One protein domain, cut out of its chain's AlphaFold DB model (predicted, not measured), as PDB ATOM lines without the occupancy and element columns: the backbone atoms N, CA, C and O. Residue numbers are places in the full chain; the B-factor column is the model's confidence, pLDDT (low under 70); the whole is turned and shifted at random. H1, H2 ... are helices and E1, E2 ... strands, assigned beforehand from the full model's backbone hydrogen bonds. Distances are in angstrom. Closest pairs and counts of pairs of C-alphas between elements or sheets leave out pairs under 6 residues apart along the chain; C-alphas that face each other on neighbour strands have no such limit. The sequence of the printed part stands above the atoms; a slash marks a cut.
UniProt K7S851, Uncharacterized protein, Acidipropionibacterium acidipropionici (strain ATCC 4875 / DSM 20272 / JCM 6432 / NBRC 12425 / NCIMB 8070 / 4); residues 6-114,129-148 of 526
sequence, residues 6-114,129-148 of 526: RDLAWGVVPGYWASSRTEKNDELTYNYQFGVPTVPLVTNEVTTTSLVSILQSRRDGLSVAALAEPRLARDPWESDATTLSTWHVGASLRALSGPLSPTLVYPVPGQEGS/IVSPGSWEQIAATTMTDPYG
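What this domain is: This is residues 6 to 114 and 129 to 148 of the 526 residues of an uncharacterized protein of Acidipropionibacterium acidipropionici (strain ATCC 4875 / DSM 20272 / JCM 6432 / NBRC 12425 / NCIMB 8070 / 4) (UniProt K7S851). With little regular structure, this is a small sandwich, two sheets face to face, amid long loops: sheet E1 E2 E3 E6 has hairpin E4 E5 over one face and H2 over the other, while residues 77 to 82 stick out. The 129 printed residues, 48 in named elements, run E1 H1 E2 E3 E4 E5 E6 H2, class mixed, both sheets antiparallel. It is compact, radius of gyration of the C-alphas 14.5 A, spanning 49 by 33 by 24 A.

Where its parts are: E1, residues 8 to 12, begins at C-alpha 8 (214.837, 114.070, 129.152). E2 is 52 to 57, E3 62 to 68, 19.6 A, E6 129 to 132, E4 90 to 94, E5 100 to 105, H1 26 to 30. H2, 135 to 144, 14.4 A, ends at C-alpha 144 (216.338, 122.673, 104.893).

How they stand to each other: Within hydrogen-bond range are N 54 and O 12, 2.9 A, N 55 and O 64, 2.8 A, N 65 and O 129, 2.8 A, and N 92 and O 103, 2.8 A. The closest C-alphas of E2 and E5, Ser 53 and Pro 102, are 4.9 A apart. H2 is on the larger sheet, height 9.2 A; H1 is not on it. Every O i to N i+4 pair in H1 and H2 is within hydrogen-bond range.

The domain as a whole: Across the cut, residues 115 to 128, C-alphas 114 and 129 are 26.1 A apart. Links E1 to H1, H1 to E2 and E3 to E4 are long. No printed residue is under 70.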
ATOM      1  N   ARG A   6     212.939 112.859 134.233       94.88
ATOM      2  CA  ARG A   6     214.042 111.887 134.375       94.88
ATOM      3  C   ARG A   6     214.511 111.275 133.047       94.88
ATOM      4  O   ARG A   6     215.657 110.844 132.941       94.88
ATOM      5  N   ASP A   7     213.632 111.248 132.052       95.44
ATOM      6  CA  ASP A   7     213.866 110.650 130.740       95.44
ATOM      7  C   ASP A   7     214.311 111.701 129.703       95.44
ATOM      8  O   ASP A   7     214.600 111.338 128.567       95.44
ATOM      9  N   LEU A   8     214.415 112.991 130.058       95.62
ATOM     10  CA  LEU A   8     214.837 114.070 129.152       95.62
ATOM     11  C   LEU A   8     216.268 113.858 128.648       95.62
ATOM     12  O   LEU A   8     217.207 114.147 129.379       95.62
ATOM     13  N   ALA A   9     216.471 113.442 127.399       95.06
ATOM     14  CA  ALA A   9     217.800 113.409 126.788       95.06
ATOM     15  C   ALA A   9     218.272 114.809 126.401       95.06
ATOM     16  O   ALA A   9     219.381 115.186 126.774       95.06
ATOM     17  N   TRP A  10     217.415 115.546 125.688       96.44
ATOM     18  CA  TRP A  10     217.632 116.920 125.232       96.44
ATOM     19  C   TRP A  10     216.301 117.656 125.093       96.44
ATOM     20  O   TRP A  10     215.318 117.072 124.642       96.44
ATOM     21  N   GLY A  11     216.281 118.939 125.443       97.31
ATOM     22  CA  GLY A  11     215.213 119.868 125.095       97.31
ATOM     23  C   GLY A  11     215.796 121.063 124.360       97.31
ATOM     24  O   GLY A  11     216.767 121.653 124.838       97.31
ATOM     25  N   VAL A  12     215.239 121.374 123.189       98.12
ATOM     26  CA  VAL A  12     215.757 122.393 122.275       98.12
ATOM     27  C   VAL A  12     214.644 123.309 121.770       98.12
ATOM     28  O   VAL A  12     213.668 122.843 121.184       98.12
ATOM     29  N   VAL A  13     214.833 124.613 121.959       98.44
ATOM     30  CA  VAL A  13     214.161 125.680 121.211       98.44
ATOM     31  C   VAL A  13     215.265 126.578 120.644       98.44
ATOM     32  O   VAL A  13     215.990 127.199 121.430       98.44
ATOM     33  N   PRO A  14     215.459 126.616 119.313       97.69
ATOM     34  CA  PRO A  14     216.521 127.401 118.686       97.69
ATOM     35  C   PRO A  14     216.476 128.876 119.114       97.69
ATOM     36  O   PRO A  14     215.402 129.459 119.229       97.69
ATOM     37  N   GLY A  15     217.641 129.453 119.422       96.56
ATOM     38  CA  GLY A  15     217.782 130.801 119.989       96.56
ATOM     39  C   GLY A  15     217.434 130.969 121.474       96.56
ATOM     40  O   GLY A  15     217.659 132.040 122.035       96.56
ATOM     41  N   TYR A  16     216.974 129.906 122.141       97.12
ATOM     42  CA  TYR A  16     216.732 129.887 123.581       97.12
ATOM     43  C   TYR A  16     217.465 128.716 124.242       97.12
ATOM     44  O   TYR A  16     218.664 128.784 124.528       97.12
ATOM     45  N   TRP A  17     216.767 127.610 124.474       96.81
ATOM     46  CA  TRP A  17     217.279 126.489 125.253       96.81
ATOM     47  C   TRP A  17     217.820 125.391 124.356       96.81
ATOM     48  O   TRP A  17     217.272 125.085 123.304       96.81
ATOM     49  N   ALA A  18     218.879 124.750 124.819       95.75
ATOM     50  CA  ALA A  18     219.382 123.507 124.267       95.75
ATOM     51  C   ALA A  18     220.112 122.816 125.406       95.75
ATOM     52  O   ALA A  18     221.239 123.177 125.697       95.75
ATOM     53  N   SER A  19     219.464 121.911 126.132       95.31
ATOM     54  CA  SER A  19     220.100 121.282 127.292       95.31
ATOM     55  C   SER A  19     219.596 119.872 127.543       95.31
ATOM     56  O   SER A  19     218.477 119.514 127.184       95.31
ATOM     57  N   SER A  20     220.445 119.072 128.179       93.19
ATOM     58  CA  SER A  20     220.174 117.684 128.551       93.19
ATOM     59  C   SER A  20     219.669 117.528 129.988       93.19
ATOM     60  O   SER A  20     219.510 116.403 130.475       93.19
ATOM     61  N   ARG A  21     219.459 118.653 130.686       93.50
ATOM     62  CA  ARG A  21     219.082 118.724 132.100       93.50
ATOM     63  C   ARG A  21     218.040 119.810 132.315       93.50
ATOM     64  O   ARG A  21     218.073 120.838 131.646       93.50
ATOM     65  N   THR A  22     217.151 119.591 133.273       95.38
ATOM     66  CA  THR A  22     216.256 120.635 133.775       95.38
ATOM     67  C   THR A  22     217.007 121.587 134.699       95.38
ATOM     68  O   THR A  22     217.869 121.136 135.454       95.38
ATOM     69  N   GLU A  23     216.632 122.859 134.703       95.19
ATOM     70  CA  GLU A  23     217.149 123.873 135.623       95.19
ATOM     71  C   GLU A  23     215.980 124.530 136.368       95.19
ATOM     72  O   GLU A  23     214.945 124.837 135.778       95.19
ATOM     73  N   LYS A  24     216.142 124.657 137.689       95.44
ATOM     74  CA  LYS A  24     215.130 125.188 138.615       95.44
ATOM     75  C   LYS A  24     215.357 126.660 138.929       95.44
ATOM     76  O   LYS A  24     214.467 127.304 139.468       95.44
ATOM     77  N   ASN A  25     216.564 127.162 138.686       94.94
ATOM     78  CA  ASN A  25     216.850 128.574 138.826       94.94
ATOM     79  C   ASN A  25     216.284 129.325 137.613       94.94
ATOM     80  O   ASN A  25     216.806 129.233 136.498       94.94
ATOM     81  N   ASP A  26     215.214 130.078 137.854       91.88
ATOM     82  CA  ASP A  26     214.543 130.873 136.830       91.88
ATOM     83  C   ASP A  26     215.479 131.924 136.215       91.88
ATOM     84  O   ASP A  26     215.430 132.141 135.011       91.88
ATOM     85  N   GLU A  27     216.410 132.501 136.981       90.44
ATOM     86  CA  GLU A  27     217.402 133.445 136.449       90.44
ATOM     87  C   GLU A  27     218.317 132.767 135.418       90.44
ATOM     88  O   GLU A  27     218.563 133.306 134.340       90.44
ATOM     89  N   LEU A  28     218.785 131.548 135.707       93.75
ATOM     90  CA  LEU A  28     219.654 130.801 134.793       93.75
ATOM     91  C   LEU A  28     218.918 130.375 133.518       93.75
ATOM     92  O   LEU A  28     219.480 130.467 132.426       93.75
ATOM     93  N   THR A  29     217.664 129.940 133.637       94.31
ATOM     94  CA  THR A  29     216.868 129.500 132.478       94.31
ATOM     95  C   THR A  29     216.339 130.656 131.642       94.31
ATOM     96  O   THR A  29     216.309 130.546 130.416       94.31
ATOM     97  N   TYR A  30     215.922 131.752 132.270       94.00
ATOM     98  CA  TYR A  30     215.320 132.892 131.589       94.00
ATOM     99  C   TYR A  30     216.395 133.811 130.998       94.00
ATOM    100  O   TYR A  30     216.396 134.031 129.785       94.00
ATOM    101  N   ASN A  31     217.364 134.263 131.807       90.88
ATOM    102  CA  ASN A  31     218.372 135.237 131.366       90.88
ATOM    103  C   ASN A  31     219.488 134.586 130.545       90.88
ATOM    104  O   ASN A  31     219.840 135.096 129.489       90.88
ATOM    105  N   TYR A  32     220.026 133.444 130.984       93.44
ATOM    106  CA  TYR A  32     221.208 132.819 130.358       93.44
ATOM    107  C   TYR A  32     220.878 131.602 129.482       93.44
ATOM    108  O   TYR A  32     221.755 131.020 128.833       93.44
ATOM    109  N   GLN A  33     219.607 131.191 129.477       94.06
ATOM    110  CA  GLN A  33     219.108 130.016 128.765       94.06
ATOM    111  C   GLN A  33     219.870 128.724 129.104       94.06
ATOM    112  O   GLN A  33     220.080 127.857 128.244       94.06
ATOM    113  N   PHE A  34     220.299 128.598 130.361       94.69
ATOM    114  CA  PHE A  34     220.934 127.401 130.897       94.69
ATOM    115  C   PHE A  34     219.881 126.419 131.392       94.69
ATOM    116  O   PHE A  34     219.016 126.765 132.191       94.69
ATOM    117  N   GLY A  35     219.988 125.172 130.935       94.81
ATOM    118  CA  GLY A  35     219.037 124.120 131.286       94.81
ATOM    119  C   GLY A  35     217.653 124.276 130.645       94.81
ATOM    120  O   GLY A  35     217.294 125.303 130.074       94.81
ATOM    121  N   VAL A  36     216.872 123.201 130.715       96.75
ATOM    122  CA  VAL A  36     215.461 123.183 130.321       96.75
ATOM    123  C   VAL A  36     214.619 123.734 131.480       96.75
ATOM    124  O   VAL A  36     214.706 123.175 132.578       96.75
ATOM    125  N   PRO A  37     213.786 124.771 131.270       96.88
ATOM    126  CA  PRO A  37     212.947 125.328 132.327       96.88
ATOM    127  C   PRO A  37     212.053 124.270 132.977       96.88
ATOM    128  O   PRO A  37     211.557 123.366 132.297       96.88
ATOM    129  N   THR A  38     211.801 124.376 134.283       96.06
ATOM    130  CA  THR A  38     210.812 123.526 134.980       96.06
ATOM    131  C   THR A  38     209.374 124.033 134.876       96.06
ATOM    132  O   THR A  38     208.450 123.338 135.290       96.06
ATOM    133  N   VAL A  39     209.177 125.210 134.282       95.19
ATOM    134  CA  VAL A  39     207.878 125.858 134.047       95.19
ATOM    135  C   VAL A  39     207.647 126.067 132.541       95.19
ATOM    136  O   VAL A  39     208.615 126.058 131.776       95.19
ATOM    137  N   PRO A  40     206.395 126.218 132.069       95.38
ATOM    138  CA  PRO A  40     206.099 126.385 130.647       95.38
ATOM    139  C   PRO A  40     206.389 127.812 130.158       95.38
ATOM    140  O   PRO A  40     205.477 128.581 129.865       95.38
ATOM    141  N   LEU A  41     207.673 128.166 130.061       96.00
ATOM    142  CA  LEU A  41     208.102 129.413 129.425       96.00
ATOM    143  C   LEU A  41     207.815 129.357 127.922       96.00
ATOM    144  O   LEU A  41     208.107 128.350 127.272       96.00
ATOM    145  N   VAL A  42     207.249 130.435 127.385       95.75
ATOM    146  CA  VAL A  42     206.948 130.602 125.957       95.75
ATOM    147  C   VAL A  42     207.956 131.574 125.365       95.75
ATOM    148  O   VAL A  42     208.200 132.632 125.945       95.75
ATOM    149  N   THR A  43     208.591 131.207 124.257       95.88
ATOM    150  CA  THR A  43     209.580 132.056 123.585       95.88
ATOM    151  C   THR A  43     208.941 133.191 122.797       95.88
ATOM    152  O   THR A  43     207.790 133.097 122.368       95.88
ATOM    153  N   ASN A  44     209.731 134.234 122.548       93.69
ATOM    154  CA  ASN A  44     209.395 135.273 121.588       93.69
ATOM    155  C   ASN A  44     209.837 134.813 120.197       93.69
ATOM    156  O   ASN A  44     210.917 134.234 120.029       93.69
ATOM    157  N   GLU A  45     209.040 135.115 119.176       94.00
ATOM    158  CA  GLU A  45     209.362 134.729 117.798       94.00
ATOM    159  C   GLU A  45     210.672 135.365 117.308       94.00
ATOM    160  O   GLU A  45     211.450 134.740 116.593       94.00
ATOM    161  N   VAL A  46     210.946 136.597 117.746       92.81
ATOM    162  CA  VAL A  46     212.073 137.417 117.282       92.81
ATOM    163  C   VAL A  46     213.446 136.775 117.477       92.81
ATOM    164  O   VAL A  46     214.306 136.936 116.617       92.81
ATOM    165  N   THR A  47     213.666 136.040 118.567       94.38
ATOM    166  CA  THR A  47     214.923 135.319 118.830       94.38
ATOM    167  C   THR A  47     214.794 133.817 118.616       94.38
ATOM    168  O   THR A  47     215.805 133.124 118.637       94.38
ATOM    169  N   THR A  48     213.594 133.301 118.340       96.69
ATOM    170  CA  THR A  48     213.404 131.894 117.976       96.69
ATOM    171  C   THR A  48     213.890 131.683 116.540       96.69
ATOM    172  O   THR A  48     213.164 131.959 115.593       96.69
ATOM    173  N   THR A  49     215.126 131.220 116.353       96.62
ATOM    174  CA  THR A  49     215.810 131.186 115.038       96.62
ATOM    175  C   THR A  49     215.257 130.151 114.051       96.62
ATOM    176  O   THR A  49     215.400 130.339 112.846       96.62
ATOM    177  N   SER A  50     214.562 129.129 114.557       97.06
ATOM    178  CA  SER A  50     213.651 128.252 113.810       97.06
ATOM    179  C   SER A  50     212.424 127.981 114.676       97.06
ATOM    180  O   SER A  50     212.590 127.626 115.846       97.06
ATOM    181  N   LEU A  51     211.199 128.093 114.143       97.25
ATOM    182  CA  LEU A  51     209.960 127.946 114.935       97.25
ATOM    183  C   LEU A  51     209.619 126.472 115.196       97.25
ATOM    184  O   LEU A  51     208.645 125.907 114.689       97.25
ATOM    185  N   VAL A  52     210.466 125.834 115.998       97.94
ATOM    186  CA  VAL A  52     210.368 124.430 116.380       97.94
ATOM    187  C   VAL A  52     210.704 124.252 117.856       97.94
ATOM    188  O   VAL A  52     211.647 124.842 118.380       97.94
ATOM    189  N   SER A  53     209.950 123.386 118.522       98.31
ATOM    190  CA  SER A  53     210.285 122.855 119.843       98.31
ATOM    191  C   SER A  53     210.606 121.374 119.711       98.31
ATOM    192  O   SER A  53     209.826 120.644 119.099       98.31
ATOM    193  N   ILE A  54     211.743 120.924 120.248       98.12
ATOM    194  CA  ILE A  54     212.240 119.549 120.111       98.12
ATOM    195  C   ILE A  54     212.510 118.961 121.496       98.12
ATOM    196  O   ILE A  54     213.217 119.558 122.309       98.12
ATOM    197  N   LEU A  55     212.009 117.754 121.743       97.62
ATOM    198  CA  LEU A  55     212.376 116.924 122.885       97.62
ATOM    199  C   LEU A  55     212.950 115.598 122.408       97.62
ATOM    200  O   LEU A  55     212.361 114.931 121.565       97.62
ATOM    201  N   GLN A  56     214.053 115.177 123.010       96.44
ATOM    202  CA  GLN A  56     214.598 113.837 122.860       96.44
ATOM    203  C   GLN A  56     214.439 113.072 124.173       96.44
ATOM    204  O   GLN A  56     214.736 113.600 125.246       96.44
ATOM    205  N   SER A  57     213.995 111.822 124.091       94.88
ATOM    206  CA  SER A  57     213.773 110.933 125.233       94.88
ATOM    207  C   SER A  57     214.883 109.883 125.325       94.88
ATOM    208  O   SER A  57     215.201 109.200 124.353       94.88
ATOM    209  N   ARG A  58     215.490 109.736 126.510       93.31
ATOM    210  CA  ARG A  58     216.490 108.688 126.800       93.31
ATOM    211  C   ARG A  58     215.856 107.306 126.847       93.31
ATOM    212  O   ARG A  58     216.528 106.328 126.549       93.31
ATOM    213  N   ARG A  59     214.588 107.231 127.258       92.50
ATOM    214  CA  ARG A  59     213.884 105.972 127.512       92.50
ATOM    215  C   ARG A  59     213.639 105.181 126.232       92.50
ATOM    216  O   ARG A  59     213.783 103.967 126.231       92.50
ATOM    217  N   ASP A  60     213.225 105.869 125.175       89.81
ATOM    218  CA  ASP A  60     212.837 105.261 123.898       89.81
ATOM    219  C   ASP A  60     213.781 105.643 122.745       89.81
ATOM    220  O   ASP A  60     213.695 105.057 121.668       89.81
ATOM    221  N   GLY A  61     214.710 106.582 122.965       90.38
ATOM    222  CA  GLY A  61     215.656 107.041 121.947       90.38
ATOM    223  C   GLY A  61     215.013 107.885 120.844       90.38
ATOM    224  O   GLY A  61     215.666 108.157 119.836       90.38
ATOM    225  N   LEU A  62     213.752 108.298 121.013       93.94
ATOM    226  CA  LEU A  62     213.022 109.087 120.031       93.94
ATOM    227  C   LEU A  62     213.232 110.579 120.264       93.94
ATOM    228  O   LEU A  62     213.234 111.064 121.400       93.94
ATOM    229  N   SER A  63     213.338 111.311 119.160       95.81
ATOM    230  CA  SER A  63     213.171 112.759 119.142       95.81
ATOM    231  C   SER A  63     211.797 113.110 118.581       95.81
ATOM    232  O   SER A  63     211.356 112.553 117.573       95.81
ATOM    233  N   VAL A  64     211.125 114.040 119.248       95.50
ATOM    234  CA  VAL A  64     209.788 114.532 118.924       95.50
ATOM    235  C   VAL A  64     209.867 116.035 118.791       95.50
ATOM    236  O   VAL A  64     210.400 116.698 119.679       95.50
ATOM    237  N   ALA A  65     209.304 116.583 117.723       97.06
ATOM    238  CA  ALA A  65     209.249 118.019 117.532       97.06
ATOM    239  C   ALA A  65     207.859 118.503 117.144       97.06
ATOM    240  O   ALA A  65     207.148 117.818 116.409       97.06
ATOM    241  N   ALA A  66     207.510 119.693 117.621       97.56
ATOM    242  CA  ALA A  66     206.390 120.483 117.138       97.56
ATOM    243  C   ALA A  66     206.967 121.640 116.319       97.56
ATOM    244  O   ALA A  66     207.701 122.470 116.855       97.56
ATOM    245  N   LEU A  67     206.671 121.653 115.025       97.25
ATOM    246  CA  LEU A  67     207.211 122.586 114.041       97.25
ATOM    247  C   LEU A  67     206.079 123.418 113.436       97.25
ATOM    248  O   LEU A  67     205.107 122.847 112.940       97.25
ATOM    249  N   ALA A  68     206.193 124.743 113.464       97.38
ATOM    250  CA  ALA A  68     205.212 125.607 112.819       97.38
ATOM    251  C   ALA A  68     205.340 125.505 111.293       97.38
ATOM    252  O   ALA A  68     206.443 125.392 110.758       97.38
ATOM    253  N   GLU A  69     204.221 125.558 110.565       95.88
ATOM    254  CA  GLU A  69     204.313 125.744 109.114       95.88
ATOM    255  C   GLU A  69     204.942 127.114 108.802       95.88
ATOM    256  O   GLU A  69     204.552 128.098 109.436       95.88
ATOM    257  N   PRO A  70     205.830 127.236 107.791       95.00
ATOM    258  CA  PRO A  70     206.517 128.496 107.491       95.00
ATOM    259  C   PRO A  70     205.590 129.697 107.273       95.00
ATOM    260  O   PRO A  70     205.962 130.822 107.577       95.00
ATOM    261  N   ARG A  71     204.361 129.458 106.799       92.81
ATOM    262  CA  ARG A  71     203.329 130.492 106.601       92.81
ATOM    263  C   ARG A  71     202.830 131.159 107.888       92.81
ATOM    264  O   ARG A  71     202.091 132.129 107.792       92.81
ATOM    265  N   LEU A  72     203.135 130.591 109.056       94.44
ATOM    266  CA  LEU A  72     202.793 131.184 110.348       94.44
ATOM    267  C   LEU A  72     203.856 132.170 110.838       94.44
ATOM    268  O   LEU A  72     203.539 132.978 111.706       94.44
ATOM    269  N   ALA A  73     205.082 132.111 110.304       93.69
ATOM    270  CA  ALA A  73     206.134 133.058 110.654       93.69
ATOM    271  C   ALA A  73     205.712 134.477 110.261       93.69
ATOM    272  O   ALA A  73     205.110 134.680 109.200       93.69
ATOM    273  N   ARG A  74     206.030 135.466 111.092       93.25
ATOM    274  CA  ARG A  74     205.754 136.861 110.766       93.25
ATOM    275  C   ARG A  74     206.648 137.317 109.616       93.25
ATOM    276  O   ARG A  74     207.820 136.946 109.498       93.25
ATOM    277  N   ASP A  75     206.127 138.253 108.847       92.38
ATOM    278  CA  ASP A  75     206.932 139.055 107.945       92.38
ATOM    279  C   ASP A  75     207.638 140.164 108.747       92.38
ATOM    280  O   ASP A  75     206.925 141.015 109.268       92.38
ATOM    281  N   PRO A  76     208.986 140.188 108.882       90.62
ATOM    282  CA  PRO A  76     209.724 141.170 109.689       90.62
ATOM    283  C   PRO A  76     209.616 142.614 109.182       90.62
ATOM    284  O   PRO A  76     210.031 143.530 109.901       90.62
ATOM    285  N   TRP A  77     209.143 142.802 107.946       90.56
ATOM    286  CA  TRP A  77     209.064 144.086 107.250       90.56
ATOM    287  C   TRP A  77     207.850 144.109 106.307       90.56
ATOM    288  O   TRP A  77     207.970 144.282 105.094       90.56
ATOM    289  N   GLU A  78     206.665 143.842 106.860       89.88
ATOM    290  CA  GLU A  78     205.410 143.788 106.091       89.88
ATOM    291  C   GLU A  78     205.042 145.138 105.451       89.88
ATOM    292  O   GLU A  78     204.450 145.193 104.371       89.88
ATOM    293  N   SER A  79     205.429 146.225 106.113       89.94
ATOM    294  CA  SER A  79     205.325 147.606 105.643       89.94
ATOM    295  C   SER A  79     206.702 148.269 105.719       89.94
ATOM    296  O   SER A  79     207.675 147.605 106.071       89.94
ATOM    297  N   ASP A  80     206.809 149.569 105.432       91.94
ATOM    298  CA  ASP A  80     208.058 150.327 105.612       91.94
ATOM    299  C   ASP A  80     208.369 150.618 107.097       91.94
ATOM    300  O   ASP A  80     208.661 151.739 107.510       91.94
ATOM    301  N   ALA A  81     208.213 149.596 107.932       89.81
ATOM    302  CA  ALA A  81     208.438 149.614 109.360       89.81
ATOM    303  C   ALA A  81     208.709 148.190 109.847       89.81
ATOM    304  O   ALA A  81     208.174 147.202 109.337       89.81
ATOM    305  N   THR A  82     209.524 148.096 110.894       89.56
ATOM    306  CA  THR A  82     209.831 146.811 111.506       89.56
ATOM    307  C   THR A  82     208.637 146.237 112.264       89.56
ATOM    308  O   THR A  82     208.013 146.926 113.066       89.56
ATOM    309  N   THR A  83     208.388 144.942 112.090       90.75
ATOM    310  CA  THR A  83     207.434 144.155 112.893       90.75
ATOM    311  C   THR A  83     208.165 143.188 113.831       90.75
ATOM    312  O   THR A  83     207.577 142.232 114.327       90.75
ATOM    313  N   LEU A  84     209.467 143.400 114.091       88.19
ATOM    314  CA  LEU A  84     210.294 142.498 114.908       88.19
ATOM    315  C   LEU A  84     209.628 142.124 116.247       88.19
ATOM    316  O   LEU A  84     209.753 140.977 116.666       88.19
ATOM    317  N   SER A  85     208.916 143.064 116.878       87.19
ATOM    318  CA  SER A  85     208.226 142.889 118.163       87.19
ATOM    319  C   SER A  85     206.868 142.186 118.088       87.19
ATOM    320  O   SER A  85     206.324 141.858 119.135       87.19
ATOM    321  N   THR A  86     206.317 141.969 116.895       89.69
ATOM    322  CA  THR A  86     205.092 141.189 116.697       89.69
ATOM    323  C   THR A  86     205.441 139.708 116.767       89.69
ATOM    324  O   THR A  86     206.340 139.273 116.055       89.69
ATOM    325  N   TRP A  87     204.768 138.908 117.598       90.69
ATOM    326  CA  TRP A  87     204.988 137.452 117.630       90.69
ATOM    327  C   TRP A  87     203.730 136.710 117.201       90.69
ATOM    328  O   TRP A  87     202.683 136.825 117.834       90.69
ATOM    329  N   HIS A  88     203.837 135.907 116.151       94.00
ATOM    330  CA  HIS A  88     202.761 135.031 115.714       94.00
ATOM    331  C   HIS A  88     202.851 133.681 116.418       94.00
ATOM    332  O   HIS A  88     201.839 133.169 116.900       94.00
ATOM    333  N   VAL A  89     204.058 133.117 116.503       96.12
ATOM    334  CA  VAL A  89     204.307 131.784 117.061       96.12
ATOM    335  C   VAL A  89     205.257 131.861 118.251       96.12
ATOM    336  O   VAL A  89     206.392 132.316 118.135       96.12
ATOM    337  N   GLY A  90     204.816 131.326 119.386       96.56
ATOM    338  CA  GLY A  90     205.676 131.023 120.529       96.56
ATOM    339  C   GLY A  90     206.004 129.533 120.588       96.56
ATOM    340  O   GLY A  90     205.207 128.699 120.151       96.56
ATOM    341  N   ALA A  91     207.149 129.171 121.162       97.62
ATOM    342  CA  ALA A  91     207.527 127.779 121.403       97.62
ATOM    343  C   ALA A  91     207.789 127.524 122.894       97.62
ATOM    344  O   ALA A  91     208.204 128.412 123.633       97.62
ATOM    345  N   SER A  92     207.550 126.295 123.349       97.62
ATOM    346  CA  SER A  92     207.886 125.854 124.704       97.62
ATOM    347  C   SER A  92     208.327 124.397 124.719       97.62
ATOM    348  O   SER A  92     207.894 123.584 123.897       97.62
ATOM    349  N   LEU A  93     209.181 124.052 125.682       97.94
ATOM    350  CA  LEU A  93     209.589 122.670 125.965       97.94
ATOM    351  C   LEU A  93     208.587 121.929 126.860       97.94
ATOM    352  O   LEU A  93     208.722 120.721 127.074       97.94
ATOM    353  N   ARG A  94     207.587 122.639 127.388       97.62
ATOM    354  CA  ARG A  94     206.532 122.082 128.232       97.62
ATOM    355  C   ARG A  94     205.167 122.434 127.667       97.62
ATOM    356  O   ARG A  94     204.963 123.509 127.111       97.62
ATOM    357  N   ALA A  95     204.220 121.524 127.858       96.69
ATOM    358  CA  ALA A  95     202.817 121.872 127.705       96.69
ATOM    359  C   ALA A  95     202.463 122.967 128.718       96.69
ATOM    360  O   ALA A  95     203.024 122.996 129.812       96.69
ATOM    361  N   LEU A  96     201.473 123.809 128.408       92.69
ATOM    362  CA  LEU A  96     200.994 124.838 129.346       92.69
ATOM    363  C   LEU A  96     200.464 124.243 130.667       92.69
ATOM    364  O   LEU A  96     200.396 124.934 131.676       92.69
ATOM    365  N   SER A  97     200.146 122.944 130.682       94.88
ATOM    366  CA  SER A  97     199.799 122.179 131.885       94.88
ATOM    367  C   SER A  97     201.001 121.728 132.733       94.88
ATOM    368  O   SER A  97     200.792 121.203 133.824       94.88
ATOM    369  N   GLY A  98     202.245 121.898 132.262       95.06
ATOM    370  CA  GLY A  98     203.487 121.636 133.008       95.06
ATOM    371  C   GLY A  98     204.398 120.496 132.504       95.06
ATOM    372  O   GLY A  98     205.621 120.659 132.546       95.06
ATOM    373  N   PRO A  99     203.902 119.336 132.031       96.69
ATOM    374  CA  PRO A  99     204.768 118.237 131.585       96.69
ATOM    375  C   PRO A  99     205.652 118.601 130.385       96.69
ATOM    376  O   PRO A  99     205.231 119.376 129.525       96.69
ATOM    377  N   LEU A 100     206.839 117.987 130.273       97.62
ATOM    378  CA  LEU A 100     207.667 118.113 129.069       97.62
ATOM    379  C   LEU A 100     206.901 117.574 127.858       97.62
ATOM    380  O   LEU A 100     206.533 116.398 127.799       97.62
ATOM    381  N   SER A 101     206.665 118.457 126.898       97.00
ATOM    382  CA  SER A 101     206.021 118.182 125.618       97.00
ATOM    383  C   SER A 101     206.428 119.297 124.662       97.00
ATOM    384  O   SER A 101     206.250 120.465 125.029       97.00
ATOM    385  N   PRO A 102     206.931 118.993 123.450       96.88
ATOM    386  CA  PRO A 102     207.209 120.046 122.488       96.88
ATOM    387  C   PRO A 102     205.897 120.761 122.165       96.88
ATOM    388  O   PRO A 102     204.904 120.117 121.818       96.88
ATOM    389  N   THR A 103     205.875 122.075 122.360       97.38
ATOM    390  CA  THR A 103     204.652 122.879 122.331       97.38
ATOM    391  C   THR A 103     204.876 124.118 121.481       97.38
ATOM    392  O   THR A 103     205.915 124.770 121.587       97.38
ATOM    393  N   LEU A 104     203.884 124.438 120.654       97.12
ATOM    394  CA  LEU A 104     203.769 125.704 119.938       97.12
ATOM    395  C   LEU A 104     202.521 126.433 120.436       97.12
ATOM    396  O   LEU A 104     201.516 125.794 120.749       97.12
ATOM    397  N   VAL A 105     202.590 127.757 120.492       95.94
ATOM    398  CA  VAL A 105     201.499 128.642 120.905       95.94
ATOM    399  C   VAL A 105     201.176 129.568 119.737       95.94
ATOM    400  O   VAL A 105     202.054 130.288 119.270       95.94
ATOM    401  N   TYR A 106     199.932 129.522 119.259       94.75
ATOM    402  CA  TYR A 106     199.409 130.386 118.200       94.75
ATOM    403  C   TYR A 106     197.893 130.593 118.394       94.75
ATOM    404  O   TYR A 106     197.184 129.599 118.582       94.75
ATOM    405  N   PRO A 107     197.372 131.830 118.302       93.06
ATOM    406  CA  PRO A 107     198.139 133.074 118.346       93.06
ATOM    407  C   PRO A 107     198.764 133.230 119.742       93.06
ATOM    408  O   PRO A 107     198.268 132.662 120.720       93.06
ATOM    409  N   VAL A 108     199.870 133.962 119.856       93.69
ATOM    410  CA  VAL A 108     200.494 134.193 121.168       93.69
ATOM    411  C   VAL A 108     199.614 135.150 121.986       93.69
ATOM    412  O   VAL A 108     199.320 136.242 121.508       93.69
ATOM    413  N   PRO A 109     199.169 134.792 123.208       89.81
ATOM    414  CA  PRO A 109     198.353 135.685 124.028       89.81
ATOM    415  C   PRO A 109     199.010 137.055 124.239       89.81
ATOM    416  O   PRO A 109     200.181 137.135 124.610       89.81
ATOM    417  N   GLY A 110     198.251 138.127 124.009       90.62
ATOM    418  CA  GLY A 110     198.747 139.505 124.095       90.62
ATOM    419  C   GLY A 110     199.480 139.995 122.843       90.62
ATOM    420  O   GLY A 110     199.956 141.126 122.837       90.62
ATOM    421  N   GLN A 111     199.561 139.175 121.792       92.81
ATOM    422  CA  GLN A 111     200.157 139.521 120.499       92.81
ATOM    423  C   GLN A 111     199.099 139.609 119.394       92.81
ATOM    424  O   GLN A 111     197.900 139.397 119.624       92.81
ATOM    425  N   GLU A 112     199.545 139.942 118.186       88.19
ATOM    426  CA  GLU A 112     198.693 140.050 117.007       88.19
ATOM    427  C   GLU A 112     197.858 138.779 116.774       88.19
ATOM    428  O   GLU A 112     198.317 137.649 116.944       88.19
ATOM    429  N   GLY A 113     196.581 138.976 116.442       88.38
ATOM    430  CA  GLY A 113     195.625 137.892 116.213       88.38
ATOM    431  C   GLY A 113     195.114 137.179 117.472       88.38
ATOM    432  O   GLY A 113     194.280 136.288 117.339       88.38
ATOM    433  N   SER A 114     195.564 137.547 118.682       92.38
ATOM    434  CA  SER A 114     195.153 136.866 119.926       92.38
ATOM    435  C   SER A 114     193.869 137.379 120.577       92.38
ATOM    436  O   SER A 114     193.269 136.662 121.379       92.38
ATOM    437  N   ILE A 129     207.114 115.975 114.066       93.38
ATOM    438  CA  ILE A 129     208.206 115.118 113.610       93.38
ATOM    439  C   ILE A 129     208.468 114.119 114.727       93.38
ATOM    440  O   ILE A 129     208.691 114.521 115.865       93.38
ATOM    441  N   VAL A 130     208.443 112.829 114.407       93.00
ATOM    442  CA  VAL A 130     208.845 111.753 115.317       93.00
ATOM    443  C   VAL A 130     209.889 110.930 114.585       93.00
ATOM    444  O   VAL A 130     209.610 110.411 113.507       93.00
ATOM    445  N   SER A 131     211.094 110.842 115.139       91.31
ATOM    446  CA  SER A 131     212.199 110.152 114.476       91.31
ATOM    447  C   SER A 131     213.101 109.428 115.476       91.31
ATOM    448  O   SER A 131     213.412 109.999 116.530       91.31
ATOM    449  N   PRO A 132     213.571 108.204 115.157       88.12
ATOM    450  CA  PRO A 132     214.751 107.646 115.798       88.12
ATOM    451  C   PRO A 132     215.965 108.455 115.327       88.12
ATOM    452  O   PRO A 132     216.388 108.364 114.176       88.12
ATOM    453  N   GLY A 133     216.508 109.304 116.190       75.19
ATOM    454  CA  GLY A 133     217.576 110.214 115.792       75.19
ATOM    455  C   GLY A 133     217.796 111.327 116.799       75.19
ATOM    456  O   GLY A 133     217.067 111.453 117.784       75.19
ATOM    457  N   SER A 134     218.832 112.123 116.560       90.00
ATOM    458  CA  SER A 134     219.214 113.209 117.452       90.00
ATOM    459  C   SER A 134     218.487 114.508 117.101       90.00
ATOM    460  O   SER A 134     218.076 114.727 115.956       90.00
ATOM    461  N   TRP A 135     218.332 115.391 118.086       93.56
ATOM    462  CA  TRP A 135     217.728 116.706 117.871       93.56
ATOM    463  C   TRP A 135     218.484 117.517 116.804       93.56
ATOM    464  O   TRP A 135     217.856 118.290 116.085       93.56
ATOM    465  N   GLU A 136     219.799 117.312 116.646       94.38
ATOM    466  CA  GLU A 136     220.619 117.986 115.631       94.38
ATOM    467  C   GLU A 136     220.132 117.668 114.215       94.38
ATOM    468  O   GLU A 136     220.097 118.551 113.359       94.38
ATOM    469  N   GLN A 137     219.737 116.415 113.963       92.62
ATOM    470  CA  GLN A 137     219.210 116.012 112.662       92.62
ATOM    471  C   GLN A 137     217.856 116.668 112.390       92.62
ATOM    472  O   GLN A 137     217.623 117.127 111.272       92.62
ATOM    473  N   ILE A 138     216.977 116.738 113.399       94.81
ATOM    474  CA  ILE A 138     215.687 117.429 113.272       94.81
ATOM    475  C   ILE A 138     215.914 118.916 113.006       94.81
ATOM    476  O   ILE A 138     215.344 119.435 112.055       94.81
ATOM    477  N   ALA A 139     216.782 119.582 113.774       95.31
ATOM    478  CA  ALA A 139     217.102 120.994 113.576       95.31
ATOM    479  C   ALA A 139     217.634 121.262 112.159       95.31
ATOM    480  O   ALA A 139     217.092 122.104 111.449       95.31
ATOM    481  N   ALA A 140     218.623 120.489 111.699       94.25
ATOM    482  CA  ALA A 140     219.158 120.631 110.346       94.25
ATOM    483  C   ALA A 140     218.098 120.362 109.263       94.25
ATOM    484  O   ALA A 140     218.061 121.069 108.258       94.25
ATOM    485  N   THR A 141     217.226 119.368 109.474       92.06
ATOM    486  CA  THR A 141     216.127 119.060 108.548       92.06
ATOM    487  C   THR A 141     215.163 120.232 108.474       92.06
ATOM    488  O   THR A 141     214.964 120.728 107.373       92.06
ATOM    489  N   THR A 142     214.683 120.743 109.612       94.25
ATOM    490  CA  THR A 142     213.781 121.903 109.712       94.25
ATOM    491  C   THR A 142     214.281 123.101 108.904       94.25
ATOM    492  O   THR A 142     213.521 123.659 108.109       94.25
ATOM    493  N   MET A 143     215.572 123.439 109.024       95.56
ATOM    494  CA  MET A 143     216.188 124.539 108.266       95.56
ATOM    495  C   MET A 143     216.165 124.290 106.749       95.56
ATOM    496  O   MET A 143     216.017 125.212 105.943       95.56
ATOM    497  N   THR A 144     216.331 123.037 106.320       91.94
ATOM    498  CA  THR A 144     216.338 122.673 104.893       91.94
ATOM    499  C   THR A 144     214.950 122.442 104.297       91.94
ATOM    500  O   THR A 144     214.754 122.745 103.123       91.94
ATOM    501  N   ASP A 145     214.012 121.923 105.083       90.38
ATOM    502  CA  ASP A 145     212.634 121.578 104.737       90.38
ATOM    503  C   ASP A 145     211.838 121.481 106.056       90.38
ATOM    504  O   ASP A 145     212.147 120.622 106.891       90.38
ATOM    505  N   PRO A 146     210.843 122.353 106.303       91.62
ATOM    506  CA  PRO A 146     210.109 123.174 105.335       91.62
ATOM    507  C   PRO A 146     210.582 124.615 105.152       91.62
ATOM    508  O   PRO A 146     210.136 125.251 104.197       91.62
ATOM    509  N   TYR A 147     211.449 125.158 106.012       93.06
ATOM    510  CA  TYR A 147     211.824 126.578 105.918       93.06
ATOM    511  C   TYR A 147     212.638 126.904 104.666       93.06
ATOM    512  O   TYR A 147     212.453 127.958 104.048       93.06
ATOM    513  N   GLY A 148     213.466 125.954 104.228       88.12
ATOM    514  CA  GLY A 148     214.048 125.982 102.898       88.12
ATOM    515  C   GLY A 148     215.142 127.025 102.722       88.12
ATOM    516  O   GLY A 148     215.085 127.789 101.761       88.12
TER     517      GLY A 148